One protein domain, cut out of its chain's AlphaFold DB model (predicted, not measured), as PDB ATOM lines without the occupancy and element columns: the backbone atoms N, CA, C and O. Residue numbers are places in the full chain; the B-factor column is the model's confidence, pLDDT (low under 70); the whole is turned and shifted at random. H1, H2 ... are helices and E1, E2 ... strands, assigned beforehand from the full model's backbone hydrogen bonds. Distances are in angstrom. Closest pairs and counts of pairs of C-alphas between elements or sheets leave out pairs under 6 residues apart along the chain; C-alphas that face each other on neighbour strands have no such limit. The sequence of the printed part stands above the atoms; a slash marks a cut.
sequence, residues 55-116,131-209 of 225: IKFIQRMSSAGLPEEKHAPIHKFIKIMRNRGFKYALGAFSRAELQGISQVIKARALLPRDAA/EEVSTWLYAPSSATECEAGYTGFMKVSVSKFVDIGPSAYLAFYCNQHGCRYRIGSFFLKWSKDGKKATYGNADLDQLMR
ATOM      1  N   ILE A  55     116.366 148.856 166.850       74.19
ATOM      2  CA  ILE A  55     117.413 147.966 166.322       74.19
ATOM      3  C   ILE A  55     117.688 148.307 164.859       74.19
ATOM      4  O   ILE A  55     116.740 148.389 164.090       74.19
ATOM      5  N   LYS A  56     118.941 148.434 164.419       77.31
ATOM      6  CA  LYS A  56     119.349 148.722 163.029       77.31
ATOM      7  C   LYS A  56     120.212 147.599 162.466       77.31
ATOM      8  O   LYS A  56     121.010 147.024 163.193       77.31
ATOM      9  N   PHE A  57     120.038 147.285 161.183       77.38
ATOM     10  CA  PHE A  57     120.871 146.306 160.480       77.38
ATOM     11  C   PHE A  57     122.263 146.895 160.218       77.38
ATOM     12  O   PHE A  57     122.364 148.058 159.826       77.38
ATOM     13  N   ILE A  58     123.319 146.104 160.431       71.56
ATOM     14  CA  ILE A  58     124.709 146.495 160.176       71.56
ATOM     15  C   ILE A  58     125.338 145.500 159.201       71.56
ATOM     16  O   ILE A  58     125.854 144.457 159.591       71.56
ATOM     17  N   GLN A  59     125.364 145.868 157.923       60.72
ATOM     18  CA  GLN A  59     125.894 145.017 156.856       60.72
ATOM     19  C   GLN A  59     127.402 144.727 156.995       60.72
ATOM     20  O   GLN A  59     127.854 143.642 156.648       60.72
ATOM     21  N   ARG A  60     128.190 145.681 157.522       53.84
ATOM     22  CA  ARG A  60     129.666 145.613 157.551       53.84
ATOM     23  C   ARG A  60     130.270 144.873 158.753       53.84
ATOM     24  O   ARG A  60     131.449 144.544 158.708       53.84
ATOM     25  N   MET A  61     129.505 144.602 159.813       51.91
ATOM     26  CA  MET A  61     130.016 143.861 160.974       51.91
ATOM     27  C   MET A  61     129.670 142.388 160.844       51.91
ATOM     28  O   MET A  61     128.561 141.981 161.169       51.91
ATOM     29  N   SER A  62     130.642 141.600 160.392       53.12
ATOM     30  CA  SER A  62     130.701 140.154 160.618       53.12
ATOM     31  C   SER A  62     129.486 139.332 160.185       53.12
ATOM     32  O   SER A  62     129.446 138.182 160.583       53.12
ATOM     33  N   SER A  63     128.505 139.840 159.424       54.47
ATOM     34  CA  SER A  63     127.393 139.001 158.954       54.47
ATOM     35  C   SER A  63     128.014 137.820 158.212       54.47
ATOM     36  O   SER A  63     128.626 138.012 157.161       54.47
ATOM     37  N   ALA A  64     127.974 136.622 158.809       56.97
ATOM     38  CA  ALA A  64     128.505 135.435 158.153       56.97
ATOM     39  C   ALA A  64     127.749 135.307 156.829       56.97
ATOM     40  O   ALA A  64     126.563 135.621 156.817       56.97
ATOM     41  N   GLY A  65     128.427 134.942 155.735       55.66
ATOM     42  CA  GLY A  65     127.929 135.040 154.357       55.66
ATOM     43  C   GLY A  65     126.604 134.313 154.096       55.66
ATOM     44  O   GLY A  65     126.589 133.238 153.501       55.66
ATOM     45  N   LEU A  66     125.492 134.894 154.551       64.81
ATOM     46  CA  LEU A  66     124.137 134.423 154.318       64.81
ATOM     47  C   LEU A  66     123.781 134.885 152.911       64.81
ATOM     48  O   LEU A  66     123.829 136.092 152.664       64.81
ATOM     49  N   PRO A  67     123.424 133.973 151.996       66.50
ATOM     50  CA  PRO A  67     122.895 134.371 150.702       66.50
ATOM     51  C   PRO A  67     121.674 135.279 150.884       66.50
ATOM     52  O   PRO A  67     120.854 135.032 151.775       66.50
ATOM     53  N   GLU A  68     121.577 136.343 150.090       67.81
ATOM     54  CA  GLU A  68     120.586 137.419 150.244       67.81
ATOM     55  C   GLU A  68     119.142 136.894 150.238       67.81
ATOM     56  O   GLU A  68     118.297 137.330 151.022       67.81
ATOM     57  N   GLU A  69     118.876 135.843 149.462       64.75
ATOM     58  CA  GLU A  69     117.580 135.169 149.390       64.75
ATOM     59  C   GLU A  69     117.132 134.546 150.725       64.75
ATOM     60  O   GLU A  69     115.944 134.295 150.937       64.75
ATOM     61  N   LYS A  70     118.060 134.334 151.666       65.38
ATOM     62  CA  LYS A  70     117.778 133.804 153.008       65.38
ATOM     63  C   LYS A  70     117.648 134.892 154.078       65.38
ATOM     64  O   LYS A  70     117.393 134.565 155.237       65.38
ATOM     65  N   HIS A  71     117.781 136.174 153.723       76.56
ATOM     66  CA  HIS A  71     117.683 137.300 154.668       76.56
ATOM     67  C   HIS A  71     116.233 137.635 155.032       76.56
ATOM     68  O   HIS A  71     115.959 138.120 156.134       76.56
ATOM     69  N   ALA A  72     115.293 137.369 154.121       81.31
ATOM     70  CA  ALA A  72     113.899 137.796 154.238       81.31
ATOM     71  C   ALA A  72     113.212 137.392 155.563       81.31
ATOM     72  O   ALA A  72     112.561 138.250 156.167       81.31
ATOM     73  N   PRO A  73     113.375 136.159 156.089       79.19
ATOM     74  CA  PRO A  73     112.773 135.781 157.366       79.19
ATOM     75  C   PRO A  73     113.317 136.590 158.552       79.19
ATOM     76  O   PRO A  73     112.550 136.972 159.435       79.19
ATOM     77  N   ILE A  74     114.614 136.914 158.549       82.25
ATOM     78  CA  ILE A  74     115.264 137.695 159.614       82.25
ATOM     79  C   ILE A  74     114.811 139.161 159.553       82.25
ATOM     80  O   ILE A  74     114.486 139.758 160.581       82.25
ATOM     81  N   HIS A  75     114.714 139.743 158.355       81.62
ATOM     82  CA  HIS A  75     114.183 141.099 158.194       81.62
ATOM     83  C   HIS A  75     112.701 141.199 158.557       81.62
ATOM     84  O   HIS A  75     112.303 142.173 159.200       81.62
ATOM     85  N   LYS A  76     111.886 140.198 158.194       81.94
ATOM     86  CA  LYS A  76     110.475 140.121 158.600       81.94
ATOM     87  C   LYS A  76     110.351 140.058 160.120       81.94
ATOM     88  O   LYS A  76     109.573 140.828 160.680       81.94
ATOM     89  N   PHE A  77     111.145 139.201 160.767       81.69
ATOM     90  CA  PHE A  77     111.234 139.122 162.224       81.69
ATOM     91  C   PHE A  77     111.551 140.493 162.827       81.69
ATOM     92  O   PHE A  77     110.739 141.020 163.579       81.69
ATOM     93  N   ILE A  78     112.648 141.139 162.414       80.38
ATOM     94  CA  ILE A  78     113.025 142.462 162.933       80.38
ATOM     95  C   ILE A  78     111.929 143.502 162.699       80.38
ATOM     96  O   ILE A  78     111.597 144.236 163.622       80.38
ATOM     97  N   LYS A  79     111.320 143.561 161.510       78.56
ATOM     98  CA  LYS A  79     110.231 144.509 161.225       78.56
ATOM     99  C   LYS A  79     109.043 144.318 162.175       78.56
ATOM    100  O   LYS A  79     108.481 145.306 162.633       78.56
ATOM    101  N   ILE A  80     108.678 143.072 162.478       74.56
ATOM    102  CA  ILE A  80     107.622 142.763 163.450       74.56
ATOM    103  C   ILE A  80     108.052 143.200 164.852       74.56
ATOM    104  O   ILE A  80     107.293 143.916 165.494       74.56
ATOM    105  N   MET A  81     109.279 142.874 165.268       72.56
ATOM    106  CA  MET A  81     109.832 143.275 166.571       72.56
ATOM    107  C   MET A  81     109.903 144.799 166.761       72.56
ATOM    108  O   MET A  81     109.861 145.271 167.889       72.56
ATOM    109  N   ARG A  82     110.023 145.578 165.675       69.25
ATOM    110  CA  ARG A  82     109.994 147.050 165.724       69.25
ATOM    111  C   ARG A  82     108.582 147.634 165.814       69.25
ATOM    112  O   ARG A  82     108.412 148.694 166.400       69.25
ATOM    113  N   ASN A  83     107.605 146.992 165.170       61.38
ATOM    114  CA  ASN A  83     106.292 147.589 164.897       61.38
ATOM    115  C   ASN A  83     105.159 147.039 165.768       61.38
ATOM    116  O   ASN A  83     104.095 147.650 165.822       61.38
ATOM    117  N   ARG A  84     105.332 145.861 166.370       53.69
ATOM    118  CA  ARG A  84     104.314 145.205 167.191       53.69
ATOM    119  C   ARG A  84     104.900 144.874 168.551       53.69
ATOM    120  O   ARG A  84     106.052 144.452 168.644       53.69
ATOM    121  N   GLY A  85     104.089 145.064 169.588       50.38
ATOM    122  CA  GLY A  85     104.403 144.599 170.931       50.38
ATOM    123  C   GLY A  85     104.701 143.099 170.933       50.38
ATOM    124  O   GLY A  85     104.270 142.348 170.056       50.38
ATOM    125  N   PHE A  86     105.490 142.674 171.907       58.00
ATOM    126  CA  PHE A  86     106.011 141.321 171.996       58.00
ATOM    127  C   PHE A  86     105.338 140.549 173.134       58.00
ATOM    128  O   PHE A  86     105.052 141.131 174.178       58.00
ATOM    129  N   LYS A  87     105.152 139.231 172.973       55.66
ATOM    130  CA  LYS A  87     104.753 138.337 174.071       55.66
ATOM    131  C   LYS A  87     105.918 137.430 174.470       55.66
ATOM    132  O   LYS A  87     106.323 136.554 173.704       55.66
ATOM    133  N   TYR A  88     106.444 137.634 175.680       54.81
ATOM    134  CA  TYR A  88     107.333 136.666 176.331       54.81
ATOM    135  C   TYR A  88     106.476 135.534 176.878       54.81
ATOM    136  O   TYR A  88     105.590 135.763 177.695       54.81
ATOM    137  N   ALA A  89     106.727 134.323 176.394       56.91
ATOM    138  CA  ALA A  89     106.128 133.103 176.918       56.91
ATOM    139  C   ALA A  89     107.253 132.075 177.105       56.91
ATOM    140  O   ALA A  89     107.261 130.998 176.505       56.91
ATOM    141  N   LEU A  90     108.270 132.474 177.877       53.94
ATOM    142  CA  LEU A  90     109.407 131.620 178.201       53.94
ATOM    143  C   LEU A  90     108.892 130.384 178.946       53.94
ATOM    144  O   LEU A  90     108.125 130.516 179.891       53.94
ATOM    145  N   GLY A  91     109.266 129.189 178.484       52.59
ATOM    146  CA  GLY A  91     108.828 127.932 179.102       52.59
ATOM    147  C   GLY A  91     107.379 127.510 178.808       52.59
ATOM    148  O   GLY A  91     106.961 126.462 179.283       52.59
ATOM    149  N   ALA A  92     106.625 128.259 177.994       56.28
ATOM    150  CA  ALA A  92     105.201 127.989 177.756       56.28
ATOM    151  C   ALA A  92     104.909 126.880 176.729       56.28
ATOM    152  O   ALA A  92     103.749 126.533 176.527       56.28
ATOM    153  N   PHE A  93     105.929 126.350 176.051       65.38
ATOM    154  CA  PHE A  93     105.734 125.347 175.006       65.38
ATOM    155  C   PHE A  93     105.848 123.941 175.585       65.38
ATOM    156  O   PHE A  93     106.878 123.552 176.141       65.38
ATOM    157  N   SER A  94     104.800 123.149 175.388       69.94
ATOM    158  CA  SER A  94     104.823 121.713 175.627       69.94
ATOM    159  C   SER A  94     105.810 121.013 174.686       69.94
ATOM    160  O   SER A  94     106.219 121.530 173.644       69.94
ATOM    161  N   ARG A  95     106.172 119.768 175.017       71.88
ATOM    162  CA  ARG A  95     107.049 118.946 174.168       71.88
ATOM    163  C   ARG A  95     106.506 118.787 172.744       71.88
ATOM    164  O   ARG A  95     107.293 118.817 171.802       71.88
ATOM    165  N   ALA A  96     105.194 118.602 172.601       73.88
ATOM    166  CA  ALA A  96     104.551 118.435 171.302       73.88
ATOM    167  C   ALA A  96     104.653 119.717 170.466       73.88
ATOM    168  O   ALA A  96     104.953 119.658 169.275       73.88
ATOM    169  N   GLU A  97     104.483 120.880 171.098       75.62
ATOM    170  CA  GLU A  97     104.610 122.161 170.406       75.62
ATOM    171  C   GLU A  97     106.059 122.444 170.006       75.62
ATOM    172  O   GLU A  97     106.291 122.871 168.880       75.62
ATOM    173  N   LEU A  98     107.042 122.124 170.861       75.31
ATOM    174  CA  LEU A  98     108.463 122.263 170.516       75.31
ATOM    175  C   LEU A  98     108.843 121.446 169.271       75.31
ATOM    176  O   LEU A  98     109.523 121.959 168.385       75.31
ATOM    177  N   GLN A  99     108.362 120.205 169.164       77.94
ATOM    178  CA  GLN A  99     108.616 119.344 168.000       77.94
ATOM    179  C   GLN A  99     107.907 119.826 166.722       77.94
ATOM    180  O   GLN A  99     108.348 119.503 165.619       77.94
ATOM    181  N   GLY A 100     106.824 120.597 166.859       76.50
ATOM    182  CA  GLY A 100     106.055 121.156 165.746       76.50
ATOM    183  C   GLY A 100     106.596 122.475 165.185       76.50
ATOM    184  O   GLY A 100     106.109 122.941 164.152       76.50
ATOM    185  N   ILE A 101     107.594 123.098 165.823       83.12
ATOM    186  CA  ILE A 101     108.139 124.387 165.378       83.12
ATOM    187  C   ILE A 101     108.903 124.204 164.056       83.12
ATOM    188  O   ILE A 101     109.984 123.632 163.995       83.12
ATOM    189  N   SER A 102     108.376 124.742 162.959       83.69
ATOM    190  CA  SER A 102     109.014 124.626 161.638       83.69
ATOM    191  C   SER A 102     110.178 125.602 161.428       83.69
ATOM    192  O   SER A 102     111.081 125.337 160.630       83.69
ATOM    193  N   GLN A 103     110.178 126.721 162.155       85.81
ATOM    194  CA  GLN A 103     111.187 127.769 162.063       85.81
ATOM    195  C   GLN A 103     111.576 128.278 163.452       85.81
ATOM    196  O   GLN A 103     110.714 128.668 164.235       85.81
ATOM    197  N   VAL A 104     112.881 128.373 163.700       86.19
ATOM    198  CA  VAL A 104     113.452 128.989 164.901       86.19
ATOM    199  C   VAL A 104     114.281 130.206 164.496       86.19
ATOM    200  O   VAL A 104     115.190 130.111 163.672       86.19
ATOM    201  N   ILE A 105     113.992 131.361 165.090       86.25
ATOM    202  CA  ILE A 105     114.869 132.532 165.054       86.25
ATOM    203  C   ILE A 105     115.743 132.501 166.299       86.25
ATOM    204  O   ILE A 105     115.250 132.401 167.421       86.25
ATOM    205  N   LYS A 106     117.048 132.627 166.095       85.12
ATOM    206  CA  LYS A 106     118.036 132.718 167.164       85.12
ATOM    207  C   LYS A 106     118.578 134.133 167.208       85.12
ATOM    208  O   LYS A 106     119.188 134.564 166.234       85.12
ATOM    209  N   ALA A 107     118.408 134.825 168.326       82.81
ATOM    210  CA  ALA A 107     119.053 136.110 168.564       82.81
ATOM    211  C   ALA A 107     120.110 135.954 169.656       82.81
ATOM    212  O   ALA A 107     119.796 135.515 170.760       82.81
ATOM    213  N   ARG A 108     121.354 136.322 169.354       80.25
ATOM    214  CA  ARG A 108     122.459 136.368 170.315       80.25
ATOM    215  C   ARG A 108     122.738 137.820 170.671       80.25
ATOM    216  O   ARG A 108     122.922 138.615 169.751       80.25
ATOM    217  N   ALA A 109     122.769 138.167 171.956       77.44
ATOM    218  CA  ALA A 109     123.273 139.466 172.400       77.44
ATOM    219  C   ALA A 109     124.783 139.398 172.584       77.44
ATOM    220  O   ALA A 109     125.313 138.431 173.133       77.44
ATOM    221  N   LEU A 110     125.434 140.458 172.128       72.25
ATOM    222  CA  LEU A 110     126.871 140.637 172.144       72.25
ATOM    223  C   LEU A 110     127.222 141.869 172.971       72.25
ATOM    224  O   LEU A 110     126.716 142.963 172.687       72.25
ATOM    225  N   LEU A 111     128.127 141.697 173.929       68.50
ATOM    226  CA  LEU A 111     128.769 142.795 174.646       68.50
ATOM    227  C   LEU A 111     130.256 142.869 174.274       68.50
ATOM    228  O   LEU A 111     130.860 141.840 173.971       68.50
ATOM    229  N   PRO A 112     130.861 144.069 174.239       65.81
ATOM    230  CA  PRO A 112     132.311 144.192 174.126       65.81
ATOM    231  C   PRO A 112     132.984 143.477 175.305       65.81
ATOM    232  O   PRO A 112     132.589 143.710 176.447       65.81
ATOM    233  N   ARG A 113     133.996 142.643 175.033       61.31
ATOM    234  CA  ARG A 113     134.735 141.887 176.061       61.31
ATOM    235  C   ARG A 113     135.396 142.799 177.107       61.31
ATOM    236  O   ARG A 113     135.425 142.460 178.280       61.31
ATOM    237  N   ASP A 114     135.797 144.003 176.695       54.06
ATOM    238  CA  ASP A 114     136.434 145.019 177.545       54.06
ATOM    239  C   ASP A 114     135.517 146.230 177.803       54.06
ATOM    240  O   ASP A 114     135.862 147.385 177.531       54.06
ATOM    241  N   ALA A 115     134.314 145.993 178.333       52.44
ATOM    242  CA  ALA A 115     133.359 147.060 178.665       52.44
ATOM    243  C   ALA A 115     133.893 148.091 179.690       52.44
ATOM    244  O   ALA A 115     133.330 149.177 179.807       52.44
ATOM    245  N   ALA A 116     135.002 147.797 180.380       46.41
ATOM    246  CA  ALA A 116     135.644 148.699 181.337       46.41
ATOM    247  C   ALA A 116     136.391 149.894 180.699       46.41
ATOM    248  O   ALA A 116     136.609 150.887 181.384       46.41
ATOM    249  N   GLU A 131     131.828 139.259 173.276       66.19
ATOM    250  CA  GLU A 131     131.391 138.099 174.028       66.19
ATOM    251  C   GLU A 131     129.874 137.948 173.907       66.19
ATOM    252  O   GLU A 131     129.106 138.913 173.983       66.19
ATOM    253  N   GLU A 132     129.440 136.716 173.665       69.81
ATOM    254  CA  GLU A 132     128.030 136.366 173.724       69.81
ATOM    255  C   GLU A 132     127.601 136.352 175.184       69.81
ATOM    256  O   GLU A 132     128.239 135.699 175.994       69.81
ATOM    257  N   VAL A 133     126.520 137.049 175.525       69.06
ATOM    258  CA  VAL A 133     126.046 137.123 176.924       69.06
ATOM    259  C   VAL A 133     124.711 136.431 177.135       69.06
ATOM    260  O   VAL A 133     124.326 136.101 178.253       69.06
ATOM    261  N   SER A 134     123.963 136.215 176.059       73.44
ATOM    262  CA  SER A 134     122.696 135.494 176.106       73.44
ATOM    263  C   SER A 134     122.225 135.142 174.707       73.44
ATOM    264  O   SER A 134     122.475 135.858 173.732       73.44
ATOM    265  N   THR A 135     121.520 134.019 174.622       78.25
ATOM    266  CA  THR A 135     120.847 133.574 173.407       78.25
ATOM    267  C   THR A 135     119.362 133.410 173.697       78.25
ATOM    268  O   THR A 135     118.978 132.746 174.658       78.25
ATOM    269  N   TRP A 136     118.533 133.987 172.835       81.12
ATOM    270  CA  TRP A 136     117.082 133.836 172.864       81.12
ATOM    271  C   TRP A 136     116.613 133.115 171.612       81.12
ATOM    272  O   TRP A 136     117.103 133.384 170.507       81.12
ATOM    273  N   LEU A 137     115.643 132.228 171.801       83.19
ATOM    274  CA  LEU A 137     114.994 131.482 170.736       83.19
ATOM    275  C   LEU A 137     113.545 131.929 170.594       83.19
ATOM    276  O   LEU A 137     112.809 132.050 171.578       83.19
ATOM    277  N   TYR A 138     113.155 132.153 169.346       83.56
ATOM    278  CA  TYR A 138     111.820 132.582 168.969       83.56
ATOM    279  C   TYR A 138     111.262 131.664 167.898       83.56
ATOM    280  O   TYR A 138     111.994 131.187 167.032       83.56
ATOM    281  N   ALA A 139     109.953 131.472 167.927       84.06
ATOM    282  CA  ALA A 139     109.206 130.779 166.890       84.06
ATOM    283  C   ALA A 139     108.063 131.679 166.405       84.06
ATOM    284  O   ALA A 139     107.622 132.553 167.161       84.06
ATOM    285  N   PRO A 140     107.578 131.515 165.162       79.25
ATOM    286  CA  PRO A 140     106.307 132.100 164.757       79.25
ATOM    287  C   PRO A 140     105.212 131.707 165.756       79.25
ATOM    288  O   PRO A 140     105.123 130.542 166.143       79.25
ATOM    289  N   SER A 141     104.410 132.673 166.203       73.19
ATOM    290  CA  SER A 141     103.342 132.387 167.165       73.19
ATOM    291  C   SER A 141     102.248 131.531 166.514       73.19
ATOM    292  O   SER A 141     101.823 131.824 165.397       73.19
ATOM    293  N   SER A 142     101.791 130.483 167.207       61.28
ATOM    294  CA  SER A 142     100.622 129.677 166.819       61.28
ATOM    295  C   SER A 142      99.299 130.292 167.285       61.28
ATOM    296  O   SER A 142      98.237 129.917 166.792       61.28
ATOM    297  N   ALA A 143      99.348 131.235 168.231       53.72
ATOM    298  CA  ALA A 143      98.161 131.846 168.804       53.72
ATOM    299  C   ALA A 143      97.562 132.858 167.821       53.72
ATOM    300  O   ALA A 143      98.115 133.935 167.599       53.72
ATOM    301  N   THR A 144      96.396 132.517 167.271       45.09
ATOM    302  CA  THR A 144      95.556 133.383 166.427       45.09
ATOM    303  C   THR A 144      95.150 134.689 167.115       45.09
ATOM    304  O   THR A 144      94.819 135.656 166.439       45.09
ATOM    305  N   GLU A 145      95.212 134.729 168.448       42.81
ATOM    306  CA  GLU A 145      94.884 135.888 169.290       42.81
ATOM    307  C   GLU A 145      96.099 136.767 169.628       42.81
ATOM    308  O   GLU A 145      95.965 137.824 170.241       42.81
ATOM    309  N   CYS A 146      97.310 136.356 169.240       42.97
ATOM    310  CA  CYS A 146      98.510 137.138 169.494       42.97
ATOM    311  C   CYS A 146      98.750 138.112 168.337       42.97
ATOM    312  O   CYS A 146      99.141 137.713 167.243       42.97
ATOM    313  N   GLU A 147      98.617 139.415 168.588       49.00
ATOM    314  CA  GLU A 147      99.053 140.443 167.629       49.00
ATOM    315  C   GLU A 147     100.558 140.326 167.296       49.00
ATOM    316  O   GLU A 147     101.009 140.709 166.204       49.00
ATOM    317  N   ALA A 148     101.331 139.753 168.228       55.53
ATOM    318  CA  ALA A 148     102.749 139.450 168.103       55.53
ATOM    319  C   ALA A 148     102.986 138.271 167.142       55.53
ATOM    320  O   ALA A 148     102.630 137.129 167.420       55.53
ATOM    321  N   GLY A 149     103.651 138.535 166.012       68.50
ATOM    322  CA  GLY A 149     103.941 137.511 164.998       68.50
ATOM    323  C   GLY A 149     104.979 136.457 165.410       68.50
ATOM    324  O   GLY A 149     105.154 135.475 164.691       68.50
ATOM    325  N   TYR A 150     105.669 136.649 166.537       76.38
ATOM    326  CA  TYR A 150     106.681 135.739 167.079       76.38
ATOM    327  C   TYR A 150     106.570 135.649 168.600       76.38
ATOM    328  O   TYR A 150     106.281 136.647 169.262       76.38
ATOM    329  N   THR A 151     106.889 134.473 169.134       76.56
ATOM    330  CA  THR A 151     106.912 134.181 170.570       76.56
ATOM    331  C   THR A 151     108.313 133.750 170.975       76.56
ATOM    332  O   THR A 151     108.884 132.830 170.384       76.56
ATOM    333  N   GLY A 152     108.879 134.419 171.980       79.06
ATOM    334  CA  GLY A 152     110.131 134.002 172.612       79.06
ATOM    335  C   GLY A 152     109.842 132.899 173.608       79.06
ATOM    336  O   GLY A 152     109.121 133.133 174.578       79.06
ATOM    337  N   PHE A 153     110.386 131.714 173.351       76.69
ATOM    338  CA  PHE A 153     110.041 130.506 174.099       76.69
ATOM    339  C   PHE A 153     111.171 130.000 174.988       76.69
ATOM    340  O   PHE A 153     110.928 129.229 175.915       76.69
ATOM    341  N   MET A 154     112.406 130.438 174.732       76.75
ATOM    342  CA  MET A 154     113.556 130.010 175.515       76.75
ATOM    343  C   MET A 154     114.651 131.072 175.559       76.75
ATOM    344  O   MET A 154     114.938 131.739 174.562       76.75
ATOM    345  N   LYS A 155     115.299 131.179 176.721       78.69
ATOM    346  CA  LYS A 155     116.548 131.910 176.939       78.69
ATOM    347  C   LYS A 155     117.575 130.909 177.458       78.69
ATOM    348  O   LYS A 155     117.288 130.170 178.392       78.69
ATOM    349  N   VAL A 156     118.751 130.876 176.848       72.88
ATOM    350  CA  VAL A 156     119.843 129.977 177.239       72.88
ATOM    351  C   VAL A 156     121.094 130.785 177.564       72.88
ATOM    352  O   VAL A 156     121.400 131.779 176.890       72.88
ATOM    353  N   SER A 157     121.794 130.368 178.619       63.31
ATOM    354  CA  SER A 157     123.106 130.900 178.976       63.31
ATOM    355  C   SER A 157     124.160 130.474 177.947       63.31
ATOM    356  O   SER A 157     124.002 129.500 177.205       63.31
ATOM    357  N   VAL A 158     125.206 131.289 177.847       58.69
ATOM    358  CA  VAL A 158     126.260 131.231 176.826       58.69
ATOM    359  C   VAL A 158     126.967 129.870 176.823       58.69
ATOM    360  O   VAL A 158     127.159 129.299 177.891       58.69
ATOM    361  N   SER A 159     127.382 129.405 175.631       51.06
ATOM    362  CA  SER A 159     128.366 128.330 175.315       51.06
ATOM    363  C   SER A 159     127.868 127.104 174.542       51.06
ATOM    364  O   SER A 159     128.688 126.372 174.000       51.06
ATOM    365  N   LYS A 160     126.560 126.876 174.390       51.97
ATOM    366  CA  LYS A 160     126.085 125.593 173.832       51.97
ATOM    367  C   LYS A 160     125.960 125.504 172.312       51.97
ATOM    368  O   LYS A 160     125.423 124.525 171.843       51.97
ATOM    369  N   PHE A 161     126.370 126.501 171.526       53.69
ATOM    370  CA  PHE A 161     126.139 126.452 170.075       53.69
ATOM    371  C   PHE A 161     127.316 127.023 169.293       53.69
ATOM    372  O   PHE A 161     127.380 128.232 169.033       53.69
ATOM    373  N   VAL A 162     128.221 126.139 168.888       49.62
ATOM    374  CA  VAL A 162     129.332 126.478 167.998       49.62
ATOM    375  C   VAL A 162     128.765 126.872 166.629       49.62
ATOM    376  O   VAL A 162     128.133 126.063 165.951       49.62
ATOM    377  N   ASP A 163     128.962 128.131 166.226       50.81
ATOM    378  CA  ASP A 163     128.677 128.577 164.858       50.81
ATOM    379  C   ASP A 163     129.868 128.225 163.966       50.81
ATOM    380  O   ASP A 163     130.760 129.044 163.749       50.81
ATOM    381  N   ILE A 164     129.889 127.002 163.437       40.88
ATOM    382  CA  ILE A 164     130.704 126.684 162.261       40.88
ATOM    383  C   ILE A 164     129.843 125.862 161.294       40.88
ATOM    384  O   ILE A 164     129.437 124.745 161.602       40.88
ATOM    385  N   GLY A 165     129.546 126.436 160.120       42.62
ATOM    386  CA  GLY A 165     128.689 125.835 159.081       42.62
ATOM    387  C   GLY A 165     127.275 126.439 159.012       42.62
ATOM    388  O   GLY A 165     126.942 127.258 159.859       42.62
ATOM    389  N   PRO A 166     126.443 126.050 158.018       38.31
ATOM    390  CA  PRO A 166     125.633 126.853 157.058       38.31
ATOM    391  C   PRO A 166     124.512 127.778 157.605       38.31
ATOM    392  O   PRO A 166     123.556 128.114 156.901       38.31
ATOM    393  N   SER A 167     124.654 128.223 158.844       56.38
ATOM    394  CA  SER A 167     123.753 129.029 159.662       56.38
ATOM    395  C   SER A 167     124.254 130.467 159.689       56.38
ATOM    396  O   SER A 167     124.822 130.951 160.666       56.38
ATOM    397  N   ALA A 168     124.127 131.140 158.559       61.06
ATOM    398  CA  ALA A 168     124.624 132.489 158.433       61.06
ATOM    399  C   ALA A 168     123.674 133.498 159.115       61.06
ATOM    400  O   ALA A 168     122.454 133.314 159.148       61.06
ATOM    401  N   TYR A 169     124.251 134.521 159.744       74.56
ATOM    402  CA  TYR A 169     123.540 135.468 160.598       74.56
ATOM    403  C   TYR A 169     123.623 136.880 160.035       74.56
ATOM    404  O   TYR A 169     124.602 137.255 159.392       74.56
ATOM    405  N   LEU A 170     122.615 137.684 160.353       77.62
ATOM    406  CA  LEU A 170     122.631 139.120 160.121       77.62
ATOM    407  C   LEU A 170     122.956 139.844 161.423       77.62
ATOM    408  O   LEU A 170     122.419 139.516 162.488       77.62
ATOM    409  N   ALA A 171     123.851 140.824 161.339       79.44
ATOM    410  CA  ALA A 171     124.236 141.644 162.476       79.44
ATOM    411  C   ALA A 171     123.321 142.864 162.631       79.44
ATOM    412  O   ALA A 171     122.968 143.542 161.664       79.44
ATOM    413  N   PHE A 172     122.968 143.173 163.874       78.44
ATOM    414  CA  PHE A 172     122.124 144.301 164.236       78.44
ATOM    415  C   PHE A 172     122.653 145.039 165.470       78.44
ATOM    416  O   PHE A 172     123.477 144.517 166.217       78.44
ATOM    417  N   TYR A 173     122.156 146.252 165.703       77.06
ATOM    418  CA  TYR A 173     122.549 147.100 166.830       77.06
ATOM    419  C   TYR A 173     121.385 147.966 167.319       77.06
ATOM    420  O   TYR A 173     120.735 148.608 166.495       77.06
ATOM    421  N   CYS A 174     121.112 148.000 168.630       73.81
ATOM    422  CA  CYS A 174     120.193 148.986 169.218       73.81
ATOM    423  C   CYS A 174     120.994 150.201 169.695       73.81
ATOM    424  O   CYS A 174     121.765 150.110 170.646       73.81
ATOM    425  N   ASN A 175     120.770 151.356 169.059       68.00
ATOM    426  CA  ASN A 175     121.447 152.605 169.422       68.00
ATOM    427  C   ASN A 175     121.088 153.082 170.838       68.00
ATOM    428  O   ASN A 175     121.908 153.727 171.474       68.00
ATOM    429  N   GLN A 176     119.873 152.785 171.309       68.50
ATOM    430  CA  GLN A 176     119.388 153.236 172.617       68.50
ATOM    431  C   GLN A 176     120.095 152.527 173.775       68.50
ATOM    432  O   GLN A 176     120.377 153.150 174.789       68.50
ATOM    433  N   HIS A 177     120.392 151.235 173.616       66.50
ATOM    434  CA  HIS A 177     120.974 150.408 174.677       66.50
ATOM    435  C   HIS A 177     122.443 150.047 174.429       66.50
ATOM    436  O   HIS A 177     123.050 149.356 175.235       66.50
ATOM    437  N   GLY A 178     123.021 150.461 173.296       68.44
ATOM    438  CA  GLY A 178     124.404 150.126 172.944       68.44
ATOM    439  C   GLY A 178     124.647 148.633 172.683       68.44
ATOM    440  O   GLY A 178     125.794 148.195 172.586       68.44
ATOM    441  N   CYS A 179     123.588 147.836 172.548       71.81
ATOM    442  CA  CYS A 179     123.682 146.387 172.414       71.81
ATOM    443  C   CYS A 179     123.797 145.955 170.952       71.81
ATOM    444  O   CYS A 179     123.084 146.460 170.077       71.81
ATOM    445  N   ARG A 180     124.652 144.964 170.693       76.50
ATOM    446  CA  ARG A 180     124.809 144.332 169.378       76.50
ATOM    447  C   ARG A 180     124.148 142.963 169.376       76.50
ATOM    448  O   ARG A 180     124.154 142.265 170.384       76.50
ATOM    449  N   TYR A 181     123.611 142.576 168.226       78.75
ATOM    450  CA  TYR A 181     122.914 141.311 168.060       78.75
ATOM    451  C   TYR A 181     123.372 140.580 166.808       78.75
ATOM    452  O   TYR A 181     123.561 141.193 165.758       78.75
ATOM    453  N   ARG A 182     123.481 139.256 166.901       81.50
ATOM    454  CA  ARG A 182     123.572 138.362 165.739       81.50
ATOM    455  C   ARG A 182     122.297 137.552 165.664       81.50
ATOM    456  O   ARG A 182     121.932 136.892 166.636       81.50
ATOM    457  N   ILE A 183     121.611 137.629 164.529       81.88
ATOM    458  CA  ILE A 183     120.321 136.972 164.345       81.88
ATOM    459  C   ILE A 183     120.415 135.986 163.192       81.88
ATOM    460  O   ILE A 183     120.739 136.369 162.071       81.88
ATOM    461  N   GLY A 184     120.124 134.722 163.485       82.50
ATOM    462  CA  GLY A 184     120.048 133.634 162.512       82.50
ATOM    463  C   GLY A 184     118.636 133.060 162.422       82.50
ATOM    464  O   GLY A 184     117.839 133.190 163.353       82.50
ATOM    465  N   SER A 185     118.337 132.403 161.302       84.12
ATOM    466  CA  SER A 185     117.090 131.662 161.092       84.12
ATOM    467  C   SER A 185     117.400 130.205 160.776       84.12
ATOM    468  O   SER A 185     118.203 129.914 159.891       84.12
ATOM    469  N   PHE A 186     116.709 129.302 161.458       82.69
ATOM    470  CA  PHE A 186     116.836 127.860 161.324       82.69
ATOM    471  C   PHE A 186     115.497 127.293 160.868       82.69
ATOM    472  O   PHE A 186     114.454 127.644 161.413       82.69
ATOM    473  N   PHE A 187     115.529 126.425 159.862       84.56
ATOM    474  CA  PHE A 187     114.344 125.758 159.330       84.56
ATOM    475  C   PHE A 187     114.471 124.263 159.560       84.56
ATOM    476  O   PHE A 187     115.533 123.693 159.296       84.56
ATOM    477  N   LEU A 188     113.391 123.651 160.035       85.00
ATOM    478  CA  LEU A 188     113.327 122.215 160.238       85.00
ATOM    479  C   LEU A 188     113.403 121.512 158.882       85.00
ATOM    480  O   LEU A 188     112.610 121.788 157.980       85.00
ATOM    481  N   LYS A 189     114.360 120.600 158.733       85.19
ATOM    482  CA  LYS A 189     114.509 119.765 157.541       85.19
ATOM    483  C   LYS A 189     114.244 118.321 157.903       85.19
ATOM    484  O   LYS A 189     114.788 117.815 158.882       85.19
ATOM    485  N   TRP A 190     113.460 117.666 157.061       83.00
ATOM    486  CA  TRP A 190     113.217 116.237 157.147       83.00
ATOM    487  C   TRP A 190     114.128 115.487 156.179       83.00
ATOM    488  O   TRP A 190     114.412 115.961 155.075       83.00
ATOM    489  N   SER A 191     114.605 114.318 156.595       84.00
ATOM    490  CA  SER A 191     115.242 113.363 155.693       84.00
ATOM    491  C   SER A 191     114.251 112.888 154.627       84.00
ATOM    492  O   SER A 191     113.037 112.949 154.811       84.00
ATOM    493  N   LYS A 192     114.766 112.393 153.494       81.81
ATOM    494  CA  LYS A 192     113.931 111.921 152.372       81.81
ATOM    495  C   LYS A 192     112.944 110.819 152.771       81.81
ATOM    496  O   LYS A 192     111.884 110.715 152.173       81.81
ATOM    497  N   ASP A 193     113.298 110.007 153.762       81.69
ATOM    498  CA  ASP A 193     112.465 108.930 154.304       81.69
ATOM    499  C   ASP A 193     111.512 109.393 155.423       81.69
ATOM    500  O   ASP A 193     110.772 108.577 155.965       81.69
ATOM    501  N   GLY A 194     111.529 110.682 155.790       77.88
ATOM    502  CA  GLY A 194     110.662 111.270 156.814       77.88
ATOM    503  C   GLY A 194     110.973 110.836 158.249       77.88
ATOM    504  O   GLY A 194     110.226 111.178 159.159       77.88
ATOM    505  N   LYS A 195     112.059 110.088 158.481       77.31
ATOM    506  CA  LYS A 195     112.367 109.504 159.798       77.31
ATOM    507  C   LYS A 195     113.241 110.387 160.686       77.31
ATOM    508  O   LYS A 195     113.296 110.159 161.891       77.31
ATOM    509  N   LYS A 196     113.933 111.375 160.113       80.62
ATOM    510  CA  LYS A 196     114.852 112.267 160.829       80.62
ATOM    511  C   LYS A 196     114.484 113.720 160.574       80.62
ATOM    512  O   LYS A 196     114.355 114.131 159.423       80.62
ATOM    513  N   ALA A 197     114.397 114.495 161.648       83.62
ATOM    514  CA  ALA A 197     114.219 115.937 161.601       83.62
ATOM    515  C   ALA A 197     115.460 116.622 162.188       83.62
ATOM    516  O   ALA A 197     116.001 116.162 163.192       83.62
ATOM    517  N   THR A 198     115.939 117.690 161.553       85.38
ATOM    518  CA  THR A 198     117.118 118.443 162.010       85.38
ATOM    519  C   THR A 198     117.067 119.895 161.543       85.38
ATOM    520  O   THR A 198     116.626 120.190 160.429       85.38
ATOM    521  N   TYR A 199     117.565 120.807 162.368       81.38
ATOM    522  CA  TYR A 199     117.861 122.197 162.020       81.38
ATOM    523  C   TYR A 199     119.290 122.377 161.484       81.38
ATOM    524  O   TYR A 199     119.685 123.493 161.144       81.38
ATOM    525  N   GLY A 200     120.074 121.297 161.392       76.25
ATOM    526  CA  GLY A 200     121.485 121.335 161.008       76.25
ATOM    527  C   GLY A 200     122.421 121.771 162.138       76.25
ATOM    528  O   GLY A 200     123.563 122.127 161.861       76.25
ATOM    529  N   ASN A 201     121.955 121.752 163.391       76.94
ATOM    530  CA  ASN A 201     122.751 122.024 164.584       76.94
ATOM    531  C   ASN A 201     122.324 121.056 165.701       76.94
ATOM    532  O   ASN A 201     121.171 121.083 166.127       76.94
ATOM    533  N   ALA A 202     123.246 120.205 166.157       76.12
ATOM    534  CA  ALA A 202     122.938 119.114 167.084       76.12
ATOM    535  C   ALA A 202     122.421 119.610 168.444       76.12
ATOM    536  O   ALA A 202     121.475 119.039 168.982       76.12
ATOM    537  N   ASP A 203     122.992 120.698 168.961       76.19
ATOM    538  CA  ASP A 203     122.567 121.286 170.230       76.19
ATOM    539  C   ASP A 203     121.139 121.837 170.127       76.19
ATOM    540  O   ASP A 203     120.339 121.692 171.053       76.19
ATOM    541  N   LEU A 204     120.783 122.435 168.980       79.19
ATOM    542  CA  LEU A 204     119.430 122.937 168.733       79.19
ATOM    543  C   LEU A 204     118.454 121.773 168.548       79.19
ATOM    544  O   LEU A 204     117.370 121.802 169.115       79.19
ATOM    545  N   ASP A 205     118.847 120.727 167.824       81.38
ATOM    546  CA  ASP A 205     118.028 119.525 167.647       81.38
ATOM    547  C   ASP A 205     117.708 118.853 168.992       81.38
ATOM    548  O   ASP A 205     116.561 118.471 169.245       81.38
ATOM    549  N   GLN A 206     118.708 118.761 169.877       79.44
ATOM    550  CA  GLN A 206     118.551 118.234 171.232       79.44
ATOM    551  C   GLN A 206     117.622 119.119 172.069       79.44
ATOM    552  O   GLN A 206     116.722 118.612 172.743       79.44
ATOM    553  N   LEU A 207     117.807 120.438 172.004       79.50
ATOM    554  CA  LEU A 207     116.995 121.403 172.739       79.50
ATOM    555  C   LEU A 207     115.521 121.365 172.315       79.50
ATOM    556  O   LEU A 207     114.628 121.404 173.159       79.50
ATOM    557  N   MET A 208     115.275 121.222 171.012       80.94
ATOM    558  CA  MET A 208     113.938 121.106 170.421       80.94
ATOM    559  C   MET A 208     113.351 119.690 170.562       80.94
ATOM    560  O   MET A 208     112.225 119.439 170.138       80.94
ATOM    561  N   ARG A 209     114.094 118.760 171.189       77.88
ATOM    562  CA  ARG A 209     113.699 117.365 171.443       77.88
ATOM    563  C   ARG A 209     113.234 116.643 170.177       77.88
ATOM    564  O   ARG A 209     112.286 115.849 170.226       77.88
TER     565      ARG A 209
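AT A GLANCE: This is residues 55 to 116 and 131 to 209 of the 225 residues of an uncharacterized protein of Marssonina coronariae (UniProt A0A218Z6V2). One strongly twisted, curled sheet of six strands makes the body, with the helix H1 packed over one face and two short helices, H2 and H3, off the sheet. The tip of the loop after E6, residues 191 to 196, sticks out. The printed part has 141 residues with three named helices and six named strands, in the order E1 H1 H2 E2 E3 E4 E5 E6 H3; the sheet runs E1 E5 E6 E2 E3 E4, antiparallel throughout. The class is mixed, helices and strands, with under half of the residues in named elements. The whole is compact, with a radius of gyration of the C-alphas of 15.3 A and spans of 49 by 36 by 30 A.

HOW THE PARTS SIT: The inner strands E6, residues 179 to 187, and E2, residues 103 to 112, are antiparallel at 158 degrees, with N 106 and O 184 2.9 A apart. E3, residues 131 to 140, is antiparallel to E2, with N 107 and O 136 at 2.9 A, and bends by 50 degrees at residue 134. E3 forms a hairpin with the edge strand E4, residues 150 to 156, with N 137 and O 154 at 2.9 A. E5, residues 169 to 174, forms a hairpin with E6, with N 172 and O 181 at 2.8 A. The other edge strand, E1, residues 55 to 57, is antiparallel to E5, with N 56 and O 173 at 2.7 A. From edge to edge the strands' lines turn by 89 degrees. H1, residues 72 to 83, is on the sheet, making two layers, a helix on one face of a sheet; its closest C-alphas to E6 are those of Ile 74 and Ser 185, 6.5 A apart. H2, residues 95 to 100, is not on the sheet; H3, residues 202 to 207, only just is not, with 4 pairs of C-alphas within 10 A. The three helices have each O i to N i+4 pair within hydrogen-bond range.

IN THESE COORDINATES: E2 is 29.4 A from first to last C-alpha, E3 27.4 A, E6 26.2 A, E4 17.6 A, and E5 and H1 16.4 A each. E1 begins at C-alpha 55, (117.413, 147.966, 166.322). E6 ends at C-alpha 187, (114.344, 125.758, 159.330), and H3 at C-alpha 207, (116.995, 121.403, 172.739).

THE WHOLE: The C-alphas farthest apart, those of Ala 116 and Asp 193, are 53.4 A apart. Residues 117 to 130 are not printed, and C-alphas 116 and 131 are 13.6 A apart across that cut. The links E1 to H1, H1 to H2, E4 to E5 and E6 to H3 are long. The mean pLDDT of the printed part is 70.3, and 58 residues are under 70, among them 59 to 70, 82 to 94 and 157 to 168.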